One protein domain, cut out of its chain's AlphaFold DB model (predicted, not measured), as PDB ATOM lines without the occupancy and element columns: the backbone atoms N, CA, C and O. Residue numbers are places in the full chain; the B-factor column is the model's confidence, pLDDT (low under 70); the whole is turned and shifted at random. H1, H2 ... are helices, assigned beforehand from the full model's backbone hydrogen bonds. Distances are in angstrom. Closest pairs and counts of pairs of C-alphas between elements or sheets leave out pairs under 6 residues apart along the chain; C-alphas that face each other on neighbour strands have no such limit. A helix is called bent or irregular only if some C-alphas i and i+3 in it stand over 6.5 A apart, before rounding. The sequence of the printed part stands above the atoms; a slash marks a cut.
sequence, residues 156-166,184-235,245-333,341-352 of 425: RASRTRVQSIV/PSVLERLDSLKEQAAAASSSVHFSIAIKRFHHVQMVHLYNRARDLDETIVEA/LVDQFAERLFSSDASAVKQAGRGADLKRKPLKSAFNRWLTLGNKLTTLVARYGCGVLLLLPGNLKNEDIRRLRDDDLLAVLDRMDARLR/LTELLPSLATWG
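What this domain is: This is residues 156 to 166, 184 to 235, 245 to 333 and 341 to 352 of the 425 residues of an uncharacterized protein of Colletotrichum orchidophilum (UniProt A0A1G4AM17). Two long helices, H3 and H6, cross steeply as an X, and shorter helices pack on them: H2 folds back along H3, H4 packs on H2 and H6, H7 and H10 pack on residues 205 to 213 of H3, and H8 crosses H6. H5 folds back beside the first part of H6, residues 263 to 269 stick out at their turn, and H1 sits by itself. The printed part has 164 residues with ten named helices, H1 to H10 along the chain, and no named strand: all helix, the packing part aligned and part crossed. It is only just compact, close to loose, with a radius of gyration of the C-alphas of 18.2 A and spans of 53 by 44 by 35 A.

How they stand to each other: Start at H1, residues 156 to 165, which touches no helix. Next, H2, residues 186 to 199, and H3, residues 204 to 233, form a hairpin, opposite ways at a shallow tilt of 8 degrees; their closest C-alphas, of Ala 197 and Lys 211, are 4.9 A apart. H4, residues 245 to 253, touches H2, with C-alphas 191 and 252 closest at 7.2 A. H6, residues 268 to 296, is the hub, touching six helices. It touches H3 with residues 283 to 290 alone, at a steep tilt of 69 degrees, only just short of about perpendicular; look at C-alphas 216 and 290, the closest, 5.7 A apart. H4 touches H6 about perpendicular, at 86 degrees, closest at C-alphas 250 and 279, 5.7 A. H5, residues 255 to 263, forms a hairpin with H6, only just touching with 3 pairs of C-alphas within 8 A; the closest, 261 and 271, are 6.3 A apart. H7, residues 298 to 303, touches H6 only at the corner; its closest C-alpha pair to H3, 301 and 209, is at 5.4 A. H8, residues 310 to 315, touches H6, with C-alphas 314 and 285 closest at 4.7 A. H9, residues 318 to 329, only just touches H6, with 3 such pairs, the closest being C-alphas 321 and 288 at 7.8 A. H10, residues 341 to 351, touches H7, with C-alphas 342 and 299 closest at 3.8 A, and H3, with C-alphas 349 and 210 closest at 5.7 A. In H1 to H5, H8 and H9 every O i to N i+4 pair is within hydrogen-bond range; H6 has 22 of 25, H10 5 of 7, and H7 0 of 2 beside 3 of 3 O i to N i+3 pairs.

Where its parts are: Find C-alpha 156 at (-6.694, 14.952, -41.657), where H1 begins. From C-alpha 204 at (-12.032, 3.058, -43.400), H3 runs 43.6 A. H6 runs 42.1 A and is only just irregular: C-alphas 271 and 274 are 6.7 A apart. H2 measures 20.1 A, H9 16.3 A and H10 15.5 A, ending at (-15.394, 9.780, -28.118).

The domain as a whole: C-alphas 265 and 332, the two farthest apart, are 57.7 A from each other. Residues 167 to 183, 236 to 244 and 334 to 340 are not printed; the gaps between C-alphas are 37.6, 17.4 and 13.5 A. Of the links printed whole, none is long. The mean pLDDT of the printed part is 80.6, with 35 residues under 70, among them 256 to 273.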
ATOM      1  N   ARG A 156      -6.259  13.690 -41.035       87.69
ATOM      2  CA  ARG A 156      -6.694  14.952 -41.657       87.69
ATOM      3  C   ARG A 156      -8.164  14.927 -42.065       87.69
ATOM      4  O   ARG A 156      -8.878  15.884 -41.781       87.69
ATOM      5  N   ALA A 157      -8.638  13.833 -42.667       87.25
ATOM      6  CA  ALA A 157     -10.046  13.682 -43.034       87.25
ATOM      7  C   ALA A 157     -10.984  13.702 -41.813       87.25
ATOM      8  O   ALA A 157     -12.097  14.217 -41.891       87.25
ATOM      9  N   SER A 158     -10.552  13.153 -40.676       84.81
ATOM     10  CA  SER A 158     -11.324  13.226 -39.434       84.81
ATOM     11  C   SER A 158     -11.350  14.645 -38.859       84.81
ATOM     12  O   SER A 158     -12.413  15.102 -38.451       84.81
ATOM     13  N   ARG A 159     -10.231  15.382 -38.882       82.38
ATOM     14  CA  ARG A 159     -10.177  16.782 -38.412       82.38
ATOM     15  C   ARG A 159     -11.069  17.716 -39.229       82.38
ATOM     16  O   ARG A 159     -11.785  18.528 -38.649       82.38
ATOM     17  N   THR A 160     -11.070  17.582 -40.556       75.62
ATOM     18  CA  THR A 160     -11.948  18.386 -41.424       75.62
ATOM     19  C   THR A 160     -13.424  18.049 -41.206       75.62
ATOM     20  O   THR A 160     -14.269  18.940 -41.224       75.62
ATOM     21  N   ARG A 161     -13.751  16.780 -40.916       67.38
ATOM     22  CA  ARG A 161     -15.112  16.381 -40.526       67.38
ATOM     23  C   ARG A 161     -15.543  16.970 -39.187       67.38
ATOM     24  O   ARG A 161     -16.680  17.409 -39.092       67.38
ATOM     25  N   VAL A 162     -14.676  17.015 -38.174       58.00
ATOM     26  CA  VAL A 162     -15.017  17.618 -36.870       58.00
ATOM     27  C   VAL A 162     -15.337  19.108 -37.019       58.00
ATOM     28  O   VAL A 162     -16.325  19.564 -36.453       58.00
ATOM     29  N   GLN A 163     -14.608  19.840 -37.871       50.56
ATOM     30  CA  GLN A 163     -14.952  21.232 -38.210       50.56
ATOM     31  C   GLN A 163     -16.339  21.365 -38.866       50.56
ATOM     32  O   GLN A 163     -17.015  22.368 -38.670       50.56
ATOM     33  N   SER A 164     -16.802  20.337 -39.587       44.72
ATOM     34  CA  SER A 164     -18.153  20.281 -40.166       44.72
ATOM     35  C   SER A 164     -19.239  19.839 -39.170       44.72
ATOM     36  O   SER A 164     -20.411  20.136 -39.396       44.72
ATOM     37  N   ILE A 165     -18.886  19.121 -38.097       47.12
ATOM     38  CA  ILE A 165     -19.825  18.576 -37.094       47.12
ATOM     39  C   ILE A 165     -20.197  19.616 -36.024       47.12
ATOM     40  O   ILE A 165     -21.217  19.454 -35.356       47.12
ATOM     41  N   VAL A 166     -19.480  20.745 -35.942       39.69
ATOM     42  CA  VAL A 166     -19.887  21.915 -35.134       39.69
ATOM     43  C   VAL A 166     -21.292  22.435 -35.519       39.69
ATOM     44  O   VAL A 166     -21.914  23.150 -34.739       39.69
ATOM     45  N   PRO A 184     -21.354  -6.273 -12.134       52.91
ATOM     46  CA  PRO A 184     -21.990  -7.576 -11.890       52.91
ATOM     47  C   PRO A 184     -22.408  -8.401 -13.128       52.91
ATOM     48  O   PRO A 184     -22.981  -9.476 -12.961       52.91
ATOM     49  N   SER A 185     -22.129  -7.979 -14.369       75.12
ATOM     50  CA  SER A 185     -22.485  -8.776 -15.559       75.12
ATOM     51  C   SER A 185     -21.476  -8.645 -16.703       75.12
ATOM     52  O   SER A 185     -21.559  -7.772 -17.569       75.12
ATOM     53  N   VAL A 186     -20.539  -9.596 -16.755       82.50
ATOM     54  CA  VAL A 186     -19.600  -9.815 -17.875       82.50
ATOM     55  C   VAL A 186     -20.321  -9.806 -19.233       82.50
ATOM     56  O   VAL A 186     -19.794  -9.293 -20.220       82.50
ATOM     57  N   LEU A 187     -21.543 -10.341 -19.298       82.75
ATOM     58  CA  LEU A 187     -22.322 -10.412 -20.535       82.75
ATOM     59  C   LEU A 187     -22.895  -9.055 -20.969       82.75
ATOM     60  O   LEU A 187     -22.931  -8.781 -22.166       82.75
ATOM     61  N   GLU A 188     -23.300  -8.188 -20.040       83.56
ATOM     62  CA  GLU A 188     -23.731  -6.818 -20.377       83.56
ATOM     63  C   GLU A 188     -22.571  -6.006 -20.951       83.56
ATOM     64  O   GLU A 188     -22.720  -5.301 -21.953       83.56
ATOM     65  N   ARG A 189     -21.371  -6.164 -20.375       85.31
ATOM     66  CA  ARG A 189     -20.173  -5.517 -20.916       85.31
ATOM     67  C   ARG A 189     -19.815  -6.048 -22.304       85.31
ATOM     68  O   ARG A 189     -19.411  -5.264 -23.164       85.31
ATOM     69  N   LEU A 190     -19.977  -7.351 -22.535       88.19
ATOM     70  CA  LEU A 190     -19.787  -7.966 -23.850       88.19
ATOM     71  C   LEU A 190     -20.737  -7.366 -24.897       88.19
ATOM     72  O   LEU A 190     -20.289  -7.022 -25.993       88.19
ATOM     73  N   ASP A 191     -22.018  -7.202 -24.559       86.31
ATOM     74  CA  ASP A 191     -23.009  -6.607 -25.460       86.31
ATOM     75  C   ASP A 191     -22.685  -5.142 -25.772       86.31
ATOM     76  O   ASP A 191     -22.657  -4.759 -26.942       86.31
ATOM     77  N   SER A 192     -22.307  -4.354 -24.760       86.12
ATOM     78  CA  SER A 192     -21.870  -2.964 -24.947       86.12
ATOM     79  C   SER A 192     -20.677  -2.853 -25.910       86.12
ATOM     80  O   SER A 192     -20.698  -2.063 -26.855       86.12
ATOM     81  N   LEU A 193     -19.650  -3.693 -25.737       86.75
ATOM     82  CA  LEU A 193     -18.476  -3.709 -26.619       86.75
ATOM     83  C   LEU A 193     -18.821  -4.139 -28.051       86.75
ATOM     84  O   LEU A 193     -18.270  -3.606 -29.018       86.75
ATOM     85  N   LYS A 194     -19.740  -5.096 -28.206       88.12
ATOM     86  CA  LYS A 194     -20.235  -5.550 -29.511       88.12
ATOM     87  C   LYS A 194     -20.990  -4.436 -30.236       88.12
ATOM     88  O   LYS A 194     -20.768  -4.233 -31.433       88.12
ATOM     89  N   GLU A 195     -21.848  -3.705 -29.531       86.06
ATOM     90  CA  GLU A 195     -22.575  -2.558 -30.077       86.06
ATOM     91  C   GLU A 195     -21.624  -1.433 -30.492       86.06
ATOM     92  O   GLU A 195     -21.718  -0.938 -31.617       86.06
ATOM     93  N   GLN A 196     -20.638  -1.097 -29.655       83.56
ATOM     94  CA  GLN A 196     -19.604  -0.106 -29.978       83.56
ATOM     95  C   GLN A 196     -18.796  -0.506 -31.223       83.56
ATOM     96  O   GLN A 196     -18.605   0.295 -32.143       83.56
ATOM     97  N   ALA A 197     -18.393  -1.777 -31.320       85.56
ATOM     98  CA  ALA A 197     -17.702  -2.298 -32.496       85.56
ATOM     99  C   ALA A 197     -18.563  -2.218 -33.771       85.56
ATOM    100  O   ALA A 197     -18.039  -1.944 -34.856       85.56
ATOM    101  N   ALA A 198     -19.875  -2.442 -33.665       85.19
ATOM    102  CA  ALA A 198     -20.804  -2.318 -34.785       85.19
ATOM    103  C   ALA A 198     -21.024  -0.852 -35.200       85.19
ATOM    104  O   ALA A 198     -21.046  -0.555 -36.397       85.19
ATOM    105  N   ALA A 199     -21.118   0.059 -34.227       80.25
ATOM    106  CA  ALA A 199     -21.339   1.490 -34.431       80.25
ATOM    107  C   ALA A 199     -20.117   2.234 -35.000       80.25
ATOM    108  O   ALA A 199     -20.267   3.330 -35.551       80.25
ATOM    109  N   ALA A 200     -18.919   1.642 -34.907       77.38
ATOM    110  CA  ALA A 200     -17.668   2.207 -35.407       77.38
ATOM    111  C   ALA A 200     -17.754   2.573 -36.905       77.38
ATOM    112  O   ALA A 200     -17.524   1.753 -37.801       77.38
ATOM    113  N   SER A 201     -18.062   3.847 -37.169       67.25
ATOM    114  CA  SER A 201     -18.300   4.429 -38.493       67.25
ATOM    115  C   SER A 201     -17.459   5.699 -38.680       67.25
ATOM    116  O   SER A 201     -17.947   6.828 -38.690       67.25
ATOM    117  N   SER A 202     -16.149   5.499 -38.823       65.69
ATOM    118  CA  SER A 202     -15.165   6.552 -39.109       65.69
ATOM    119  C   SER A 202     -14.606   6.400 -40.534       65.69
ATOM    120  O   SER A 202     -15.231   5.773 -41.393       65.69
ATOM    121  N   SER A 203     -13.430   6.968 -40.816       73.56
ATOM    122  CA  SER A 203     -12.646   6.590 -41.994       73.56
ATOM    123  C   SER A 203     -12.449   5.066 -42.036       73.56
ATOM    124  O   SER A 203     -12.481   4.379 -41.007       73.56
ATOM    125  N   VAL A 204     -12.240   4.509 -43.233       78.62
ATOM    126  CA  VAL A 204     -12.032   3.058 -43.400       78.62
ATOM    127  C   VAL A 204     -10.873   2.571 -42.521       78.62
ATOM    128  O   VAL A 204     -10.976   1.516 -41.902       78.62
ATOM    129  N   HIS A 205      -9.808   3.367 -42.389       84.75
ATOM    130  CA  HIS A 205      -8.654   3.032 -41.554       84.75
ATOM    131  C   HIS A 205      -9.007   2.973 -40.061       84.75
ATOM    132  O   HIS A 205      -8.770   1.952 -39.416       84.75
ATOM    133  N   PHE A 206      -9.636   4.022 -39.518       89.38
ATOM    134  CA  PHE A 206      -9.993   4.067 -38.097       89.38
ATOM    135  C   PHE A 206     -11.083   3.067 -37.733       89.38
ATOM    136  O   PHE A 206     -10.978   2.405 -36.708       89.38
ATOM    137  N   SER A 207     -12.098   2.889 -38.580       88.31
ATOM    138  CA  SER A 207     -13.170   1.919 -38.311       88.31
ATOM    139  C   SER A 207     -12.642   0.486 -38.178       88.31
ATOM    140  O   SER A 207     -13.100  -0.253 -37.311       88.31
ATOM    141  N   ILE A 208     -11.641   0.094 -38.977       90.94
ATOM    142  CA  ILE A 208     -10.994  -1.220 -38.853       90.94
ATOM    143  C   ILE A 208     -10.193  -1.314 -37.548       90.94
ATOM    144  O   ILE A 208     -10.296  -2.322 -36.848       90.94
ATOM    145  N   ALA A 209      -9.410  -0.284 -37.209       92.81
ATOM    146  CA  ALA A 209      -8.605  -0.273 -35.988       92.81
ATOM    147  C   ALA A 209      -9.476  -0.310 -34.718       92.81
ATOM    148  O   ALA A 209      -9.223  -1.128 -33.839       92.81
ATOM    149  N   ILE A 210     -10.547   0.488 -34.664       92.00
ATOM    150  CA  ILE A 210     -11.510   0.526 -33.550       92.00
ATOM    151  C   ILE A 210     -12.205  -0.832 -33.385       92.00
ATOM    152  O   ILE A 210     -12.286  -1.361 -32.280       92.00
ATOM    153  N   LYS A 211     -12.637  -1.468 -34.483       92.44
ATOM    154  CA  LYS A 211     -13.227  -2.818 -34.426       92.44
ATOM    155  C   LYS A 211     -12.259  -3.854 -33.857       92.44
ATOM    156  O   LYS A 211     -12.657  -4.690 -33.051       92.44
ATOM    157  N   ARG A 212     -10.983  -3.800 -34.256       95.00
ATOM    158  CA  ARG A 212      -9.931  -4.672 -33.705       95.00
ATOM    159  C   ARG A 212      -9.660  -4.374 -32.232       95.00
ATOM    160  O   ARG A 212      -9.445  -5.308 -31.471       95.00
ATOM    161  N   PHE A 213      -9.708  -3.108 -31.831       94.38
ATOM    162  CA  PHE A 213      -9.543  -2.694 -30.442       94.38
ATOM    163  C   PHE A 213     -10.646  -3.256 -29.541       94.38
ATOM    164  O   PHE A 213     -10.342  -3.931 -28.559       94.38
ATOM    165  N   HIS A 214     -11.918  -3.096 -29.918       92.44
ATOM    166  CA  HIS A 214     -13.022  -3.703 -29.171       92.44
ATOM    167  C   HIS A 214     -12.966  -5.236 -29.187       92.44
ATOM    168  O   HIS A 214     -13.295  -5.864 -28.185       92.44
ATOM    169  N   HIS A 215     -12.492  -5.863 -30.275       94.81
ATOM    170  CA  HIS A 215     -12.231  -7.310 -30.291       94.81
ATOM    171  C   HIS A 215     -11.252  -7.703 -29.183       94.81
ATOM    172  O   HIS A 215     -11.550  -8.603 -28.401       94.81
ATOM    173  N   VAL A 216     -10.118  -7.007 -29.076       94.94
ATOM    174  CA  VAL A 216      -9.124  -7.245 -28.017       94.94
ATOM    175  C   VAL A 216      -9.747  -7.080 -26.626       94.94
ATOM    176  O   VAL A 216      -9.558  -7.947 -25.776       94.94
ATOM    177  N   GLN A 217     -10.560  -6.041 -26.404       92.44
ATOM    178  CA  GLN A 217     -11.270  -5.843 -25.133       92.44
ATOM    179  C   GLN A 217     -12.230  -6.997 -24.802       92.44
ATOM    180  O   GLN A 217     -12.231  -7.486 -23.675       92.44
ATOM    181  N   MET A 218     -13.006  -7.478 -25.778       93.31
ATOM    182  CA  MET A 218     -13.921  -8.612 -25.585       93.31
ATOM    183  C   MET A 218     -13.179  -9.919 -25.260       93.31
ATOM    184  O   MET A 218     -13.676 -10.735 -24.488       93.31
ATOM    185  N   VAL A 219     -11.983 -10.130 -25.818       93.62
ATOM    186  CA  VAL A 219     -11.145 -11.307 -25.519       93.62
ATOM    187  C   VAL A 219     -10.543 -11.215 -24.123       93.62
ATOM    188  O   VAL A 219     -10.541 -12.207 -23.399       93.62
ATOM    189  N   HIS A 220     -10.075 -10.034 -23.712       90.69
ATOM    190  CA  HIS A 220      -9.632  -9.816 -22.333       90.69
ATOM    191  C   HIS A 220     -10.755 -10.075 -21.331       90.69
ATOM    192  O   HIS A 220     -10.526 -10.733 -20.320       90.69
ATOM    193  N   LEU A 221     -11.969  -9.613 -21.641       89.88
ATOM    194  CA  LEU A 221     -13.159  -9.872 -20.838       89.88
ATOM    195  C   LEU A 221     -13.457 -11.376 -20.727       89.88
ATOM    196  O   LEU A 221     -13.705 -11.863 -19.628       89.88
ATOM    197  N   TYR A 222     -13.374 -12.117 -21.837       91.12
ATOM    198  CA  TYR A 222     -13.533 -13.574 -21.840       91.12
ATOM    199  C   TYR A 222     -12.477 -14.282 -20.981       91.12
ATOM    200  O   TYR A 222     -12.833 -15.103 -20.141       91.12
ATOM    201  N   ASN A 223     -11.192 -13.963 -21.169       89.12
ATOM    202  CA  ASN A 223     -10.110 -14.606 -20.421       89.12
ATOM    203  C   ASN A 223     -10.239 -14.323 -18.919       89.12
ATOM    204  O   ASN A 223     -10.180 -15.255 -18.133       89.12
ATOM    205  N   ARG A 224     -10.542 -13.078 -18.529       85.25
ATOM    206  CA  ARG A 224     -10.781 -12.724 -17.123       85.25
ATOM    207  C   ARG A 224     -11.958 -13.498 -16.522       85.25
ATOM    208  O   ARG A 224     -11.854 -13.984 -15.405       85.25
ATOM    209  N   ALA A 225     -13.067 -13.616 -17.252       85.19
ATOM    210  CA  ALA A 225     -14.231 -14.371 -16.790       85.19
ATOM    211  C   ALA A 225     -13.932 -15.870 -16.651       85.19
ATOM    212  O   ALA A 225     -14.398 -16.498 -15.708       85.19
ATOM    213  N   ARG A 226     -13.132 -16.429 -17.564       85.50
ATOM    214  CA  ARG A 226     -12.681 -17.821 -17.498       85.50
ATOM    215  C   ARG A 226     -11.770 -18.058 -16.296       85.50
ATOM    216  O   ARG A 226     -11.980 -19.026 -15.582       85.50
ATOM    217  N   ASP A 227     -10.798 -17.180 -16.070       81.38
ATOM    218  CA  ASP A 227      -9.848 -17.329 -14.965       81.38
ATOM    219  C   ASP A 227     -10.580 -17.233 -13.601       81.38
ATOM    220  O   ASP A 227     -10.260 -17.970 -12.674       81.38
ATOM    221  N   LEU A 228     -11.628 -16.399 -13.494       77.12
ATOM    222  CA  LEU A 228     -12.515 -16.354 -12.320       77.12
ATOM    223  C   LEU A 228     -13.339 -17.642 -12.145       77.12
ATOM    224  O   LEU A 228     -13.448 -18.149 -11.031       77.12
ATOM    225  N   ASP A 229     -13.902 -18.187 -13.227       70.12
ATOM    226  CA  ASP A 229     -14.667 -19.445 -13.207       70.12
ATOM    227  C   ASP A 229     -13.784 -20.625 -12.755       70.12
ATOM    228  O   ASP A 229     -14.189 -21.410 -11.904       70.12
ATOM    229  N   GLU A 230     -12.533 -20.694 -13.225       67.19
ATOM    230  CA  GLU A 230     -11.551 -21.702 -12.797       67.19
ATOM    231  C   GLU A 230     -11.254 -21.604 -11.287       67.19
ATOM    232  O   GLU A 230     -11.303 -22.619 -10.591       67.19
ATOM    233  N   THR A 231     -11.063 -20.394 -10.744       62.31
ATOM    234  CA  THR A 231     -10.833 -20.206  -9.295       62.31
ATOM    235  C   THR A 231     -12.041 -20.550  -8.413       62.31
ATOM    236  O   THR A 231     -11.870 -20.942  -7.261       62.31
ATOM    237  N   ILE A 232     -13.267 -20.418  -8.930       59.28
ATOM    238  CA  ILE A 232     -14.504 -20.721  -8.188       59.28
ATOM    239  C   ILE A 232     -14.830 -22.219  -8.257       59.28
ATOM    240  O   ILE A 232     -15.289 -22.795  -7.270       59.28
ATOM    241  N   VAL A 233     -14.566 -22.870  -9.394       57.47
ATOM    242  CA  VAL A 233     -14.763 -24.317  -9.570       57.47
ATOM    243  C   VAL A 233     -13.821 -25.128  -8.672       57.47
ATOM    244  O   VAL A 233     -14.226 -26.176  -8.176       57.47
ATOM    245  N   GLU A 234     -12.617 -24.629  -8.372       56.12
ATOM    246  CA  GLU A 234     -11.732 -25.233  -7.358       56.12
ATOM    247  C   GLU A 234     -12.284 -25.122  -5.921       56.12
ATOM    248  O   GLU A 234     -11.911 -25.915  -5.057       56.12
ATOM    249  N   ALA A 235     -13.204 -24.186  -5.656       53.97
ATOM    250  CA  ALA A 235     -13.792 -23.953  -4.335       53.97
ATOM    251  C   ALA A 235     -15.169 -24.615  -4.129       53.97
ATOM    252  O   ALA A 235     -15.621 -24.737  -2.990       53.97
ATOM    253  N   LEU A 245     -19.322 -21.125 -20.014       82.12
ATOM    254  CA  LEU A 245     -18.926 -19.756 -20.372       82.12
ATOM    255  C   LEU A 245     -18.710 -19.582 -21.887       82.12
ATOM    256  O   LEU A 245     -19.115 -18.579 -22.476       82.12
ATOM    257  N   VAL A 246     -18.135 -20.601 -22.537       84.12
ATOM    258  CA  VAL A 246     -17.954 -20.657 -23.996       84.12
ATOM    259  C   VAL A 246     -19.291 -20.573 -24.728       84.12
ATOM    260  O   VAL A 246     -19.410 -19.822 -25.695       84.12
ATOM    261  N   ASP A 247     -20.295 -21.324 -24.278       81.62
ATOM    262  CA  ASP A 247     -21.625 -21.328 -24.887       81.62
ATOM    263  C   ASP A 247     -22.317 -19.968 -24.678       81.62
ATOM    264  O   ASP A 247     -22.900 -19.437 -25.624       81.62
ATOM    265  N   GLN A 248     -22.186 -19.356 -23.494       83.88
ATOM    266  CA  GLN A 248     -22.759 -18.033 -23.203       83.88
ATOM    267  C   GLN A 248     -22.169 -16.937 -24.108       83.88
ATOM    268  O   GLN A 248     -22.906 -16.179 -24.744       83.88
ATOM    269  N   PHE A 249     -20.838 -16.881 -24.226       87.69
ATOM    270  CA  PHE A 249     -20.160 -15.920 -25.101       87.69
ATOM    271  C   PHE A 249     -20.485 -16.166 -26.574       87.69
ATOM    272  O   PHE A 249     -20.745 -15.223 -27.323       87.69
ATOM    273  N   ALA A 250     -20.481 -17.427 -27.009       85.94
ATOM    274  CA  ALA A 250     -20.731 -17.767 -28.400       85.94
ATOM    275  C   ALA A 250     -22.174 -17.433 -28.828       85.94
ATOM    276  O   ALA A 250     -22.375 -16.925 -29.930       85.94
ATOM    277  N   GLU A 251     -23.174 -17.634 -27.963       84.12
ATOM    278  CA  GLU A 251     -24.564 -17.243 -28.245       84.12
ATOM    279  C   GLU A 251     -24.748 -15.716 -28.338       84.12
ATOM    280  O   GLU A 251     -25.487 -15.227 -29.201       84.12
ATOM    281  N   ARG A 252     -24.050 -14.944 -27.495       84.69
ATOM    282  CA  ARG A 252     -24.095 -13.470 -27.519       84.69
ATOM    283  C   ARG A 252     -23.348 -12.879 -28.714       84.69
ATOM    284  O   ARG A 252     -23.855 -11.972 -29.377       84.69
ATOM    285  N   LEU A 253     -22.171 -13.407 -29.046       85.44
ATOM    286  CA  LEU A 253     -21.364 -12.928 -30.174       85.44
ATOM    287  C   LEU A 253     -21.970 -13.308 -31.531       85.44
ATOM    288  O   LEU A 253     -21.950 -12.498 -32.457       85.44
ATOM    289  N   PHE A 254     -22.543 -14.510 -31.643       84.25
ATOM    290  CA  PHE A 254     -23.035 -15.081 -32.901       84.25
ATOM    291  C   PHE A 254     -24.542 -15.361 -32.848       84.25
ATOM    292  O   PHE A 254     -25.010 -16.434 -33.227       84.25
ATOM    293  N   SER A 255     -25.328 -14.387 -32.384       73.38
ATOM    294  CA  SER A 255     -26.774 -14.550 -32.156       73.38
ATOM    295  C   SER A 255     -27.568 -14.914 -33.420       73.38
ATOM    296  O   SER A 255     -28.567 -15.624 -33.330       73.38
ATOM    297  N   SER A 256     -27.110 -14.480 -34.601       64.56
ATOM    298  CA  SER A 256     -27.678 -14.861 -35.904       64.56
ATOM    299  C   SER A 256     -27.451 -16.335 -36.243       64.56
ATOM    300  O   SER A 256     -28.329 -16.992 -36.798       64.56
ATOM    301  N   ASP A 257     -26.292 -16.875 -35.867       59.88
ATOM    302  CA  ASP A 257     -25.977 -18.289 -36.055       59.88
ATOM    303  C   ASP A 257     -26.711 -19.127 -35.002       59.88
ATOM    304  O   ASP A 257     -27.214 -20.204 -35.304       59.88
ATOM    305  N   ALA A 258     -26.870 -18.603 -33.783       56.34
ATOM    306  CA  ALA A 258     -27.643 -19.241 -32.722       56.34
ATOM    307  C   ALA A 258     -29.146 -19.340 -33.060       56.34
ATOM    308  O   ALA A 258     -29.767 -20.370 -32.789       56.34
ATOM    309  N   SER A 259     -29.747 -18.315 -33.680       56.00
ATOM    310  CA  SER A 259     -31.168 -18.322 -34.065       56.00
ATOM    311  C   SER A 259     -31.453 -19.236 -35.264       56.00
ATOM    312  O   SER A 259     -32.400 -20.026 -35.210       56.00
ATOM    313  N   ALA A 260     -30.591 -19.229 -36.289       54.38
ATOM    314  CA  ALA A 260     -30.664 -20.160 -37.419       54.38
ATOM    315  C   ALA A 260     -30.515 -21.625 -36.967       54.38
ATOM    316  O   ALA A 260     -31.194 -22.527 -37.463       54.38
ATOM    317  N   VAL A 261     -29.672 -21.865 -35.960       51.84
ATOM    318  CA  VAL A 261     -29.476 -23.185 -35.350       51.84
ATOM    319  C   VAL A 261     -30.680 -23.606 -34.494       51.84
ATOM    320  O   VAL A 261     -31.036 -24.789 -34.501       51.84
ATOM    321  N   LYS A 262     -31.361 -22.680 -33.802       55.72
ATOM    322  CA  LYS A 262     -32.581 -22.969 -33.017       55.72
ATOM    323  C   LYS A 262     -33.777 -23.352 -33.898       55.72
ATOM    324  O   LYS A 262     -34.511 -24.267 -33.530       55.72
ATOM    325  N   GLN A 263     -33.924 -22.756 -35.083       53.47
ATOM    326  CA  GLN A 263     -35.019 -23.069 -36.016       53.47
ATOM    327  C   GLN A 263     -34.859 -24.419 -36.750       53.47
ATOM    328  O   GLN A 263     -35.845 -24.987 -37.210       53.47
ATOM    329  N   ALA A 264     -33.650 -24.988 -36.822       53.56
ATOM    330  CA  ALA A 264     -33.355 -26.165 -37.651       53.56
ATOM    331  C   ALA A 264     -33.593 -27.549 -36.992       53.56
ATOM    332  O   ALA A 264     -33.190 -28.569 -37.553       53.56
ATOM    333  N   GLY A 265     -34.200 -27.631 -35.801       50.62
ATOM    334  CA  GLY A 265     -34.786 -28.876 -35.258       50.62
ATOM    335  C   GLY A 265     -33.889 -30.118 -35.029       50.62
ATOM    336  O   GLY A 265     -34.404 -31.134 -34.582       50.62
ATOM    337  N   ARG A 266     -32.572 -30.098 -35.288       48.84
ATOM    338  CA  ARG A 266     -31.681 -31.279 -35.112       48.84
ATOM    339  C   ARG A 266     -31.050 -31.386 -33.711       48.84
ATOM    340  O   ARG A 266     -31.029 -30.414 -32.971       48.84
ATOM    341  N   GLY A 267     -30.561 -32.561 -33.310       53.00
ATOM    342  CA  GLY A 267     -30.028 -32.819 -31.956       53.00
ATOM    343  C   GLY A 267     -28.909 -31.863 -31.498       53.00
ATOM    344  O   GLY A 267     -28.131 -31.366 -32.316       53.00
ATOM    345  N   ALA A 268     -28.832 -31.612 -30.185       54.47
ATOM    346  CA  ALA A 268     -27.960 -30.613 -29.547       54.47
ATOM    347  C   ALA A 268     -26.460 -30.735 -29.906       54.47
ATOM    348  O   ALA A 268     -25.778 -29.721 -30.066       54.47
ATOM    349  N   ASP A 269     -25.953 -31.948 -30.141       53.44
ATOM    350  CA  ASP A 269     -24.526 -32.183 -30.419       53.44
ATOM    351  C   ASP A 269     -24.072 -31.792 -31.833       53.44
ATOM    352  O   ASP A 269     -22.928 -31.377 -32.038       53.44
ATOM    353  N   LEU A 270     -24.960 -31.870 -32.830       51.75
ATOM    354  CA  LEU A 270     -24.669 -31.381 -34.187       51.75
ATOM    355  C   LEU A 270     -24.755 -29.848 -34.262       51.75
ATOM    356  O   LEU A 270     -24.093 -29.237 -35.099       51.75
ATOM    357  N   LYS A 271     -25.519 -29.234 -33.348       58.84
ATOM    358  CA  LYS A 271     -25.751 -27.786 -33.232       58.84
ATOM    359  C   LYS A 271     -24.594 -27.029 -32.566       58.84
ATOM    360  O   LYS A 271     -24.318 -25.897 -32.949       58.84
ATOM    361  N   ARG A 272     -23.879 -27.652 -31.621       60.91
ATOM    362  CA  ARG A 272     -22.725 -27.046 -30.920       60.91
ATOM    363  C   ARG A 272     -21.484 -26.858 -31.803       60.91
ATOM    364  O   ARG A 272     -20.711 -25.927 -31.586       60.91
ATOM    365  N   LYS A 273     -21.266 -27.717 -32.808       69.81
ATOM    366  CA  LYS A 273     -20.018 -27.730 -33.605       69.81
ATOM    367  C   LYS A 273     -19.762 -26.440 -34.410       69.81
ATOM    368  O   LYS A 273     -18.633 -25.950 -34.354       69.81
ATOM    369  N   PRO A 274     -20.741 -25.861 -35.137       77.19
ATOM    370  CA  PRO A 274     -20.522 -24.637 -35.912       77.19
ATOM    371  C   PRO A 274     -20.282 -23.409 -35.029       77.19
ATOM    372  O   PRO A 274     -19.354 -22.649 -35.298       77.19
ATOM    373  N   LEU A 275     -21.061 -23.262 -33.951       80.44
ATOM    374  CA  LEU A 275     -20.951 -22.147 -33.007       80.44
ATOM    375  C   LEU A 275     -19.605 -22.185 -32.266       80.44
ATOM    376  O   LEU A 275     -18.879 -21.196 -32.237       80.44
ATOM    377  N   LYS A 276     -19.204 -23.367 -31.779       84.44
ATOM    378  CA  LYS A 276     -17.893 -23.583 -31.153       84.44
ATOM    379  C   LYS A 276     -16.742 -23.327 -32.129       84.44
ATOM    380  O   LYS A 276     -15.731 -22.744 -31.756       84.44
ATOM    381  N   SER A 277     -16.889 -23.721 -33.395       85.56
ATOM    382  CA  SER A 277     -15.907 -23.418 -34.446       85.56
ATOM    383  C   SER A 277     -15.802 -21.915 -34.730       85.56
ATOM    384  O   SER A 277     -14.697 -21.388 -34.855       85.56
ATOM    385  N   ALA A 278     -16.930 -21.201 -34.798       87.06
ATOM    386  CA  ALA A 278     -16.956 -19.748 -34.949       87.06
ATOM    387  C   ALA A 278     -16.283 -19.046 -33.762       87.06
ATOM    388  O   ALA A 278     -15.382 -18.234 -33.976       87.06
ATOM    389  N   PHE A 279     -16.635 -19.448 -32.540       91.00
ATOM    390  CA  PHE A 279     -16.023 -18.949 -31.315       91.00
ATOM    391  C   PHE A 279     -14.515 -19.209 -31.274       91.00
ATOM    392  O   PHE A 279     -13.741 -18.279 -31.078       91.00
ATOM    393  N   ASN A 280     -14.071 -20.431 -31.580       91.31
ATOM    394  CA  ASN A 280     -12.645 -20.757 -31.633       91.31
ATOM    395  C   ASN A 280     -11.903 -19.894 -32.659       91.31
ATOM    396  O   ASN A 280     -10.833 -19.378 -32.362       91.31
ATOM    397  N   ARG A 281     -12.471 -19.680 -33.855       91.50
ATOM    398  CA  ARG A 281     -11.870 -18.797 -34.871       91.50
ATOM    399  C   ARG A 281     -11.774 -17.347 -34.398       91.50
ATOM    400  O   ARG A 281     -10.768 -16.692 -34.674       91.50
ATOM    401  N   TRP A 282     -12.806 -16.862 -33.714       94.56
ATOM    402  CA  TRP A 282     -12.845 -15.529 -33.119       94.56
ATOM    403  C   TRP A 282     -11.802 -15.370 -32.011       94.56
ATOM    404  O   TRP A 282     -11.067 -14.381 -32.011       94.56
ATOM    405  N   LEU A 283     -11.666 -16.375 -31.144       94.81
ATOM    406  CA  LEU A 283     -10.684 -16.400 -30.067       94.81
ATOM    407  C   LEU A 283      -9.253 -16.499 -30.614       94.81
ATOM    408  O   LEU A 283      -8.380 -15.774 -30.157       94.81
ATOM    409  N   THR A 284      -9.006 -17.305 -31.656       94.31
ATOM    410  CA  THR A 284      -7.688 -17.382 -32.317       94.31
ATOM    411  C   THR A 284      -7.254 -16.031 -32.882       94.31
ATOM    412  O   THR A 284      -6.106 -15.630 -32.704       94.31
ATOM    413  N   LEU A 285      -8.149 -15.317 -33.574       95.06
ATOM    414  CA  LEU A 285      -7.855 -13.964 -34.050       95.06
ATOM    415  C   LEU A 285      -7.582 -13.023 -32.871       95.06
ATOM    416  O   LEU A 285      -6.596 -12.290 -32.885       95.06
ATOM    417  N   GLY A 286      -8.460 -13.078 -31.873       94.75
ATOM    418  CA  GLY A 286      -8.397 -12.294 -30.652       94.75
ATOM    419  C   GLY A 286      -7.056 -12.402 -29.945       94.75
ATOM    420  O   GLY A 286      -6.374 -11.399 -29.783       94.75
ATOM    421  N   ASN A 287      -6.632 -13.626 -29.635       94.94
ATOM    422  CA  ASN A 287      -5.377 -13.903 -28.943       94.94
ATOM    423  C   ASN A 287      -4.169 -13.337 -29.694       94.94
ATOM    424  O   ASN A 287      -3.311 -12.719 -29.078       94.94
ATOM    425  N   LYS A 288      -4.129 -13.454 -31.028       94.94
ATOM    426  CA  LYS A 288      -3.035 -12.887 -31.836       94.94
ATOM    427  C   LYS A 288      -3.001 -11.361 -31.802       94.94
ATOM    428  O   LYS A 288      -1.923 -10.771 -31.756       94.94
ATOM    429  N   LEU A 289      -4.169 -10.716 -31.832       95.62
ATOM    430  CA  LEU A 289      -4.270  -9.264 -31.668       95.62
ATOM    431  C   LEU A 289      -3.868  -8.848 -30.249       95.62
ATOM    432  O   LEU A 289      -3.118  -7.891 -30.094       95.62
ATOM    433  N   THR A 290      -4.294  -9.592 -29.230       94.38
ATOM    434  CA  THR A 290      -3.891  -9.371 -27.840       94.38
ATOM    435  C   THR A 290      -2.379  -9.507 -27.667       94.38
ATOM    436  O   THR A 290      -1.788  -8.668 -27.003       94.38
ATOM    437  N   THR A 291      -1.717 -10.475 -28.314       94.06
ATOM    438  CA  THR A 291      -0.246 -10.593 -28.295       94.06
ATOM    439  C   THR A 291       0.441  -9.357 -28.883       94.06
ATOM    440  O   THR A 291       1.400  -8.854 -28.301       94.06
ATOM    441  N   LEU A 292      -0.056  -8.833 -30.009       91.81
ATOM    442  CA  LEU A 292       0.451  -7.587 -30.598       91.81
ATOM    443  C   LEU A 292       0.282  -6.399 -29.642       91.81
ATOM    444  O   LEU A 292       1.229  -5.647 -29.420       91.81
ATOM    445  N   VAL A 293      -0.918  -6.248 -29.074       93.06
ATOM    446  CA  VAL A 293      -1.256  -5.149 -28.159       93.06
ATOM    447  C   VAL A 293      -0.459  -5.243 -26.859       93.06
ATOM    448  O   VAL A 293       0.016  -4.226 -26.373       93.06
ATOM    449  N   ALA A 294      -0.248  -6.442 -26.323       90.88
ATOM    450  CA  ALA A 294       0.573  -6.650 -25.136       90.88
ATOM    451  C   ALA A 294       2.042  -6.262 -25.366       90.88
ATOM    452  O   ALA A 294       2.689  -5.756 -24.451       90.88
ATOM    453  N   ARG A 295       2.578  -6.465 -26.579       89.12
ATOM    454  CA  ARG A 295       3.987  -6.169 -26.885       89.12
ATOM    455  C   ARG A 295       4.246  -4.692 -27.205       89.12
ATOM    456  O   ARG A 295       5.273  -4.161 -26.782       89.12
ATOM    457  N   TYR A 296       3.325  -4.030 -27.914       87.50
ATOM    458  CA  TYR A 296       3.522  -2.666 -28.440       87.50
ATOM    459  C   TYR A 296       2.512  -1.617 -27.959       87.50
ATOM    460  O   TYR A 296       2.662  -0.452 -28.300       87.50
ATOM    461  N   GLY A 297       1.475  -1.997 -27.214       89.62
ATOM    462  CA  GLY A 297       0.331  -1.128 -26.930       89.62
ATOM    463  C   GLY A 297      -0.733  -1.166 -28.033       89.62
ATOM    464  O   GLY A 297      -0.541  -1.728 -29.115       89.62
ATOM    465  N   CYS A 298      -1.907  -0.583 -27.768       90.94
ATOM    466  CA  CYS A 298      -3.042  -0.661 -28.695       90.94
ATOM    467  C   CYS A 298      -2.853   0.189 -29.962       90.94
ATOM    468  O   CYS A 298      -3.469  -0.109 -30.990       90.94
ATOM    469  N   GLY A 299      -1.938   1.166 -29.942       90.62
ATOM    470  CA  GLY A 299      -1.596   1.996 -31.097       90.62
ATOM    471  C   GLY A 299      -1.099   1.190 -32.302       90.62
ATOM    472  O   GLY A 299      -1.324   1.586 -33.446       90.62
ATOM    473  N   VAL A 300      -0.526  -0.002 -32.084       91.75
ATOM    474  CA  VAL A 300      -0.059  -0.887 -33.167       91.75
ATOM    475  C   VAL A 300      -1.188  -1.287 -34.121       91.75
ATOM    476  O   VAL A 300      -0.950  -1.527 -35.305       91.75
ATOM    477  N   LEU A 301      -2.440  -1.302 -33.648       94.31
ATOM    478  CA  LEU A 301      -3.612  -1.626 -34.465       94.31
ATOM    479  C   LEU A 301      -3.849  -0.597 -35.582       94.31
ATOM    480  O   LEU A 301      -4.397  -0.955 -36.628       94.31
ATOM    481  N   LEU A 302      -3.393   0.647 -35.393       92.25
ATOM    482  CA  LEU A 302      -3.410   1.714 -36.400       92.25
ATOM    483  C   LEU A 302      -2.293   1.563 -37.438       92.25
ATOM    484  O   LEU A 302      -2.391   2.127 -38.527       92.25
ATOM    485  N   LEU A 303      -1.251   0.791 -37.122       91.44
ATOM    486  CA  LEU A 303      -0.096   0.544 -37.984       91.44
ATOM    487  C   LEU A 303      -0.183  -0.782 -38.750       91.44
ATOM    488  O   LEU A 303       0.758  -1.153 -39.455       91.44
ATOM    489  N   LEU A 304      -1.311  -1.491 -38.658       92.38
ATOM    490  CA  LEU A 304      -1.532  -2.709 -39.431       92.38
ATOM    491  C   LEU A 304      -1.729  -2.381 -40.930       92.38
ATOM    492  O   LEU A 304      -2.511  -1.488 -41.286       92.38
ATOM    493  N   PRO A 305      -1.087  -3.129 -41.847       89.75
ATOM    494  CA  PRO A 305      -1.279  -2.949 -43.281       89.75
ATOM    495  C   PRO A 305      -2.740  -3.133 -43.700       89.75
ATOM    496  O   PRO A 305      -3.433  -4.035 -43.237       89.75
ATOM    497  N   GLY A 306      -3.219  -2.318 -44.641       85.19
ATOM    498  CA  GLY A 306      -4.622  -2.359 -45.085       85.19
ATOM    499  C   GLY A 306      -4.971  -3.626 -45.865       85.19
ATOM    500  O   GLY A 306      -6.124  -4.041 -45.911       85.19
ATOM    501  N   ASN A 307      -3.964  -4.278 -46.445       87.88
ATOM    502  CA  ASN A 307      -4.099  -5.561 -47.130       87.88
ATOM    503  C   ASN A 307      -3.963  -6.777 -46.189       87.88
ATOM    504  O   ASN A 307      -4.029  -7.914 -46.670       87.88
ATOM    505  N   LEU A 308      -3.750  -6.558 -44.885       89.88
ATOM    506  CA  LEU A 308      -3.705  -7.597 -43.860       89.88
ATOM    507  C   LEU A 308      -5.118  -7.814 -43.303       89.88
ATOM    508  O   LEU A 308      -5.592  -7.083 -42.426       89.88
ATOM    509  N   LYS A 309      -5.815  -8.822 -43.839       91.19
ATOM    510  CA  LYS A 309      -7.189  -9.154 -43.435       91.19
ATOM    511  C   LYS A 309      -7.190  -9.917 -42.109       91.19
ATOM    512  O   LYS A 309      -6.234 -10.615 -41.790       91.19
ATOM    513  N   ASN A 310      -8.299  -9.869 -41.372       91.94
ATOM    514  CA  ASN A 310      -8.466 -10.657 -40.139       91.94
ATOM    515  C   ASN A 310      -8.257 -12.167 -40.380       91.94
ATOM    516  O   ASN A 310      -7.664 -12.854 -39.556       91.94
ATOM    517  N   GLU A 311      -8.655 -12.663 -41.554       90.38
ATOM    518  CA  GLU A 311      -8.396 -14.043 -41.981       90.38
ATOM    519  C   GLU A 311      -6.909 -14.367 -42.162       90.38
ATOM    520  O   GLU A 311      -6.499 -15.494 -41.893       90.38
ATOM    521  N   ASP A 312      -6.097 -13.395 -42.592       89.69
ATOM    522  CA  ASP A 312      -4.649 -13.572 -42.720       89.69
ATOM    523  C   ASP A 312      -4.021 -13.707 -41.327       89.69
ATOM    524  O   ASP A 312      -3.278 -14.652 -41.074       89.69
ATOM    525  N   ILE A 313      -4.388 -12.807 -40.404       91.12
ATOM    526  CA  ILE A 313      -3.908 -12.815 -39.013       91.12
ATOM    527  C   ILE A 313      -4.275 -14.141 -38.344       91.12
ATOM    528  O   ILE A 313      -3.420 -14.802 -37.768       91.12
ATOM    529  N   ARG A 314      -5.525 -14.590 -38.491       92.25
ATOM    530  CA  ARG A 314      -6.012 -15.851 -37.914       92.25
ATOM    531  C   ARG A 314      -5.235 -17.080 -38.402       92.25
ATOM    532  O   ARG A 314      -5.076 -18.028 -37.640       92.25
ATOM    533  N   ARG A 315      -4.788 -17.090 -39.663       90.19
ATOM    534  CA  ARG A 315      -4.051 -18.211 -40.282       90.19
ATOM    535  C   ARG A 315      -2.552 -18.199 -39.992       90.19
ATOM    536  O   ARG A 315      -1.880 -19.176 -40.319       90.19
ATOM    537  N   LEU A 316      -2.022 -17.111 -39.440       89.31
ATOM    538  CA  LEU A 316      -0.625 -17.035 -39.026       89.31
ATOM    539  C   LEU A 316      -0.366 -18.093 -37.945       89.31
ATOM    540  O   LEU A 316      -1.207 -18.283 -37.071       89.31
ATOM    541  N   ARG A 317       0.762 -18.803 -37.982       90.69
ATOM    542  CA  ARG A 317       1.139 -19.708 -36.881       90.69
ATOM    543  C   ARG A 317       1.669 -18.893 -35.704       90.69
ATOM    544  O   ARG A 317       2.117 -17.768 -35.907       90.69
ATOM    545  N   ASP A 318       1.592 -19.427 -34.493       89.38
ATOM    546  CA  ASP A 318       2.056 -18.697 -33.304       89.38
ATOM    547  C   ASP A 318       3.578 -18.498 -33.331       89.38
ATOM    548  O   ASP A 318       4.032 -17.372 -33.154       89.38
ATOM    549  N   ASP A 319       4.345 -19.519 -33.729       88.94
ATOM    550  CA  ASP A 319       5.800 -19.401 -33.928       88.94
ATOM    551  C   ASP A 319       6.163 -18.351 -34.987       88.94
ATOM    552  O   ASP A 319       7.102 -17.575 -34.819       88.94
ATOM    553  N   ASP A 320       5.395 -18.289 -36.083       89.75
ATOM    554  CA  ASP A 320       5.610 -17.291 -37.134       89.75
ATOM    555  C   ASP A 320       5.281 -15.878 -36.629       89.75
ATOM    556  O   ASP A 320       5.964 -14.926 -37.001       89.75
ATOM    557  N   LEU A 321       4.236 -15.732 -35.803       90.06
ATOM    558  CA  LEU A 321       3.890 -14.462 -35.173       90.06
ATOM    559  C   LEU A 321       5.022 -14.015 -34.252       90.06
ATOM    560  O   LEU A 321       5.520 -12.912 -34.438       90.06
ATOM    561  N   LEU A 322       5.468 -14.867 -33.328       89.94
ATOM    562  CA  LEU A 322       6.573 -14.557 -32.418       89.94
ATOM    563  C   LEU A 322       7.840 -14.174 -33.186       89.94
ATOM    564  O   LEU A 322       8.389 -13.107 -32.941       89.94
ATOM    565  N   ALA A 323       8.221 -14.947 -34.205       89.00
ATOM    566  CA  ALA A 323       9.391 -14.639 -35.020       89.00
ATOM    567  C   ALA A 323       9.272 -13.295 -35.764       89.00
ATOM    568  O   ALA A 323      10.275 -12.612 -35.967       89.00
ATOM    569  N   VAL A 324       8.068 -12.901 -36.199       87.44
ATOM    570  CA  VAL A 324       7.842 -11.560 -36.766       87.44
ATOM    571  C   VAL A 324       7.984 -10.487 -35.699       87.44
ATOM    572  O   VAL A 324       8.632  -9.479 -35.959       87.44
ATOM    573  N   LEU A 325       7.393 -10.695 -34.523       88.25
ATOM    574  CA  LEU A 325       7.474  -9.749 -33.415       88.25
ATOM    575  C   LEU A 325       8.927  -9.550 -32.964       88.25
ATOM    576  O   LEU A 325       9.349  -8.421 -32.771       88.25
ATOM    577  N   ASP A 326       9.729 -10.610 -32.903       87.31
ATOM    578  CA  ASP A 326      11.152 -10.513 -32.564       87.31
ATOM    579  C   ASP A 326      11.935  -9.725 -33.629       87.31
ATOM    580  O   ASP A 326      12.773  -8.882 -33.308       87.31
ATOM    581  N   ARG A 327      11.617  -9.924 -34.917       85.00
ATOM    582  CA  ARG A 327      12.188  -9.114 -36.009       85.00
ATOM    583  C   ARG A 327      11.721  -7.660 -35.976       85.00
ATOM    584  O   ARG A 327      12.452  -6.781 -36.425       85.00
ATOM    585  N   MET A 328      10.509  -7.402 -35.499       82.56
ATOM    586  CA  MET A 328       9.988  -6.051 -35.316       82.56
ATOM    587  C   MET A 328      10.619  -5.362 -34.107       82.56
ATOM    588  O   MET A 328      10.923  -4.183 -34.208       82.56
ATOM    589  N   ASP A 329      10.893  -6.080 -33.020       81.44
ATOM    590  CA  ASP A 329      11.624  -5.556 -31.861       81.44
ATOM    591  C   ASP A 329      13.069  -5.195 -32.209       81.44
ATOM    592  O   ASP A 329      13.608  -4.217 -31.697       81.44
ATOM    593  N   ALA A 330      13.677  -5.940 -33.136       77.12
ATOM    594  CA  ALA A 330      14.977  -5.588 -33.696       77.12
ATOM    595  C   ALA A 330      14.950  -4.269 -34.500       77.12
ATOM    596  O   ALA A 330      16.007  -3.694 -34.764       77.12
ATOM    597  N   ARG A 331      13.767  -3.759 -34.884       73.75
ATOM    598  CA  ARG A 331      13.624  -2.396 -35.411       73.75
ATOM    599  C   ARG A 331      13.642  -1.441 -34.225       73.75
ATOM    600  O   ARG A 331      12.650  -1.306 -33.512       73.75
ATOM    601  N   LEU A 332      14.791  -0.797 -34.028       56.47
ATOM    602  CA  LEU A 332      15.006   0.210 -32.990       56.47
ATOM    603  C   LEU A 332      13.785   1.143 -32.868       56.47
ATOM    604  O   LEU A 332      13.390   1.787 -33.837       56.47
ATOM    605  N   ARG A 333      13.211   1.208 -31.657       64.31
ATOM    606  CA  ARG A 333      12.242   2.227 -31.204       64.31
ATOM    607  C   ARG A 333      10.841   2.224 -31.828       64.31
ATOM    608  O   ARG A 333      10.084   3.175 -31.623       64.31
ATOM    609  N   LEU A 341       0.531   6.774 -30.457       87.00
ATOM    610  CA  LEU A 341      -0.651   6.193 -31.106       87.00
ATOM    611  C   LEU A 341      -1.553   5.421 -30.138       87.00
ATOM    612  O   LEU A 341      -2.743   5.243 -30.413       87.00
ATOM    613  N   THR A 342      -0.998   4.940 -29.026       86.75
ATOM    614  CA  THR A 342      -1.737   4.193 -28.003       86.75
ATOM    615  C   THR A 342      -2.723   5.091 -27.263       86.75
ATOM    616  O   THR A 342      -3.780   4.612 -26.874       86.75
ATOM    617  N   GLU A 343      -2.457   6.391 -27.157       81.31
ATOM    618  CA  GLU A 343      -3.403   7.366 -26.593       81.31
ATOM    619  C   GLU A 343      -4.515   7.746 -27.584       81.31
ATOM    620  O   GLU A 343      -5.658   7.988 -27.201       81.31
ATOM    621  N   LEU A 344      -4.209   7.731 -28.884       86.38
ATOM    622  CA  LEU A 344      -5.141   8.127 -29.939       86.38
ATOM    623  C   LEU A 344      -6.315   7.145 -30.090       86.38
ATOM    624  O   LEU A 344      -7.459   7.561 -30.297       86.38
ATOM    625  N   LEU A 345      -6.049   5.837 -30.024       88.25
ATOM    626  CA  LEU A 345      -7.057   4.812 -30.309       88.25
ATOM    627  C   LEU A 345      -8.189   4.740 -29.261       88.25
ATOM    628  O   LEU A 345      -9.346   4.686 -29.683       88.25
ATOM    629  N   PRO A 346      -7.926   4.788 -27.938       86.00
ATOM    630  CA  PRO A 346      -8.966   4.881 -26.918       86.00
ATOM    631  C   PRO A 346      -9.840   6.122 -27.076       86.00
ATOM    632  O   PRO A 346     -11.061   5.999 -27.003       86.00
ATOM    633  N   SER A 347      -9.260   7.295 -27.356       82.25
ATOM    634  CA  SER A 347     -10.036   8.521 -27.584       82.25
ATOM    635  C   SER A 347     -10.956   8.394 -28.793       82.25
ATOM    636  O   SER A 347     -12.134   8.733 -28.707       82.25
ATOM    637  N   LEU A 348     -10.465   7.818 -29.894       84.25
ATOM    638  CA  LEU A 348     -11.296   7.533 -31.062       84.25
ATOM    639  C   LEU A 348     -12.393   6.501 -30.782       84.25
ATOM    640  O   LEU A 348     -13.501   6.648 -31.288       84.25
ATOM    641  N   ALA A 349     -12.097   5.449 -30.023       84.25
ATOM    642  CA  ALA A 349     -13.073   4.412 -29.698       84.25
ATOM    643  C   ALA A 349     -14.155   4.919 -28.729       84.25
ATOM    644  O   ALA A 349     -15.314   4.537 -28.852       84.25
ATOM    645  N   THR A 350     -13.777   5.795 -27.797       78.75
ATOM    646  CA  THR A 350     -14.647   6.309 -26.727       78.75
ATOM    647  C   THR A 350     -15.469   7.503 -27.201       78.75
ATOM    648  O   THR A 350     -16.683   7.546 -27.045       78.75
ATOM    649  N   TRP A 351     -14.806   8.477 -27.818       75.56
ATOM    650  CA  TRP A 351     -15.394   9.780 -28.118       75.56
ATOM    651  C   TRP A 351     -15.608  10.008 -29.612       75.56
ATOM    652  O   TRP A 351     -16.182  11.020 -29.999       75.56
ATOM    653  N   GLY A 352     -15.108   9.112 -30.474       76.19
ATOM    654  CA  GLY A 352     -15.135   9.263 -31.934       76.19
ATOM    655  C   GLY A 352     -14.413  10.504 -32.461       76.19
ATOM    656  O   GLY A 352     -14.549  10.834 -33.640       76.19
TER     657      GLY A 352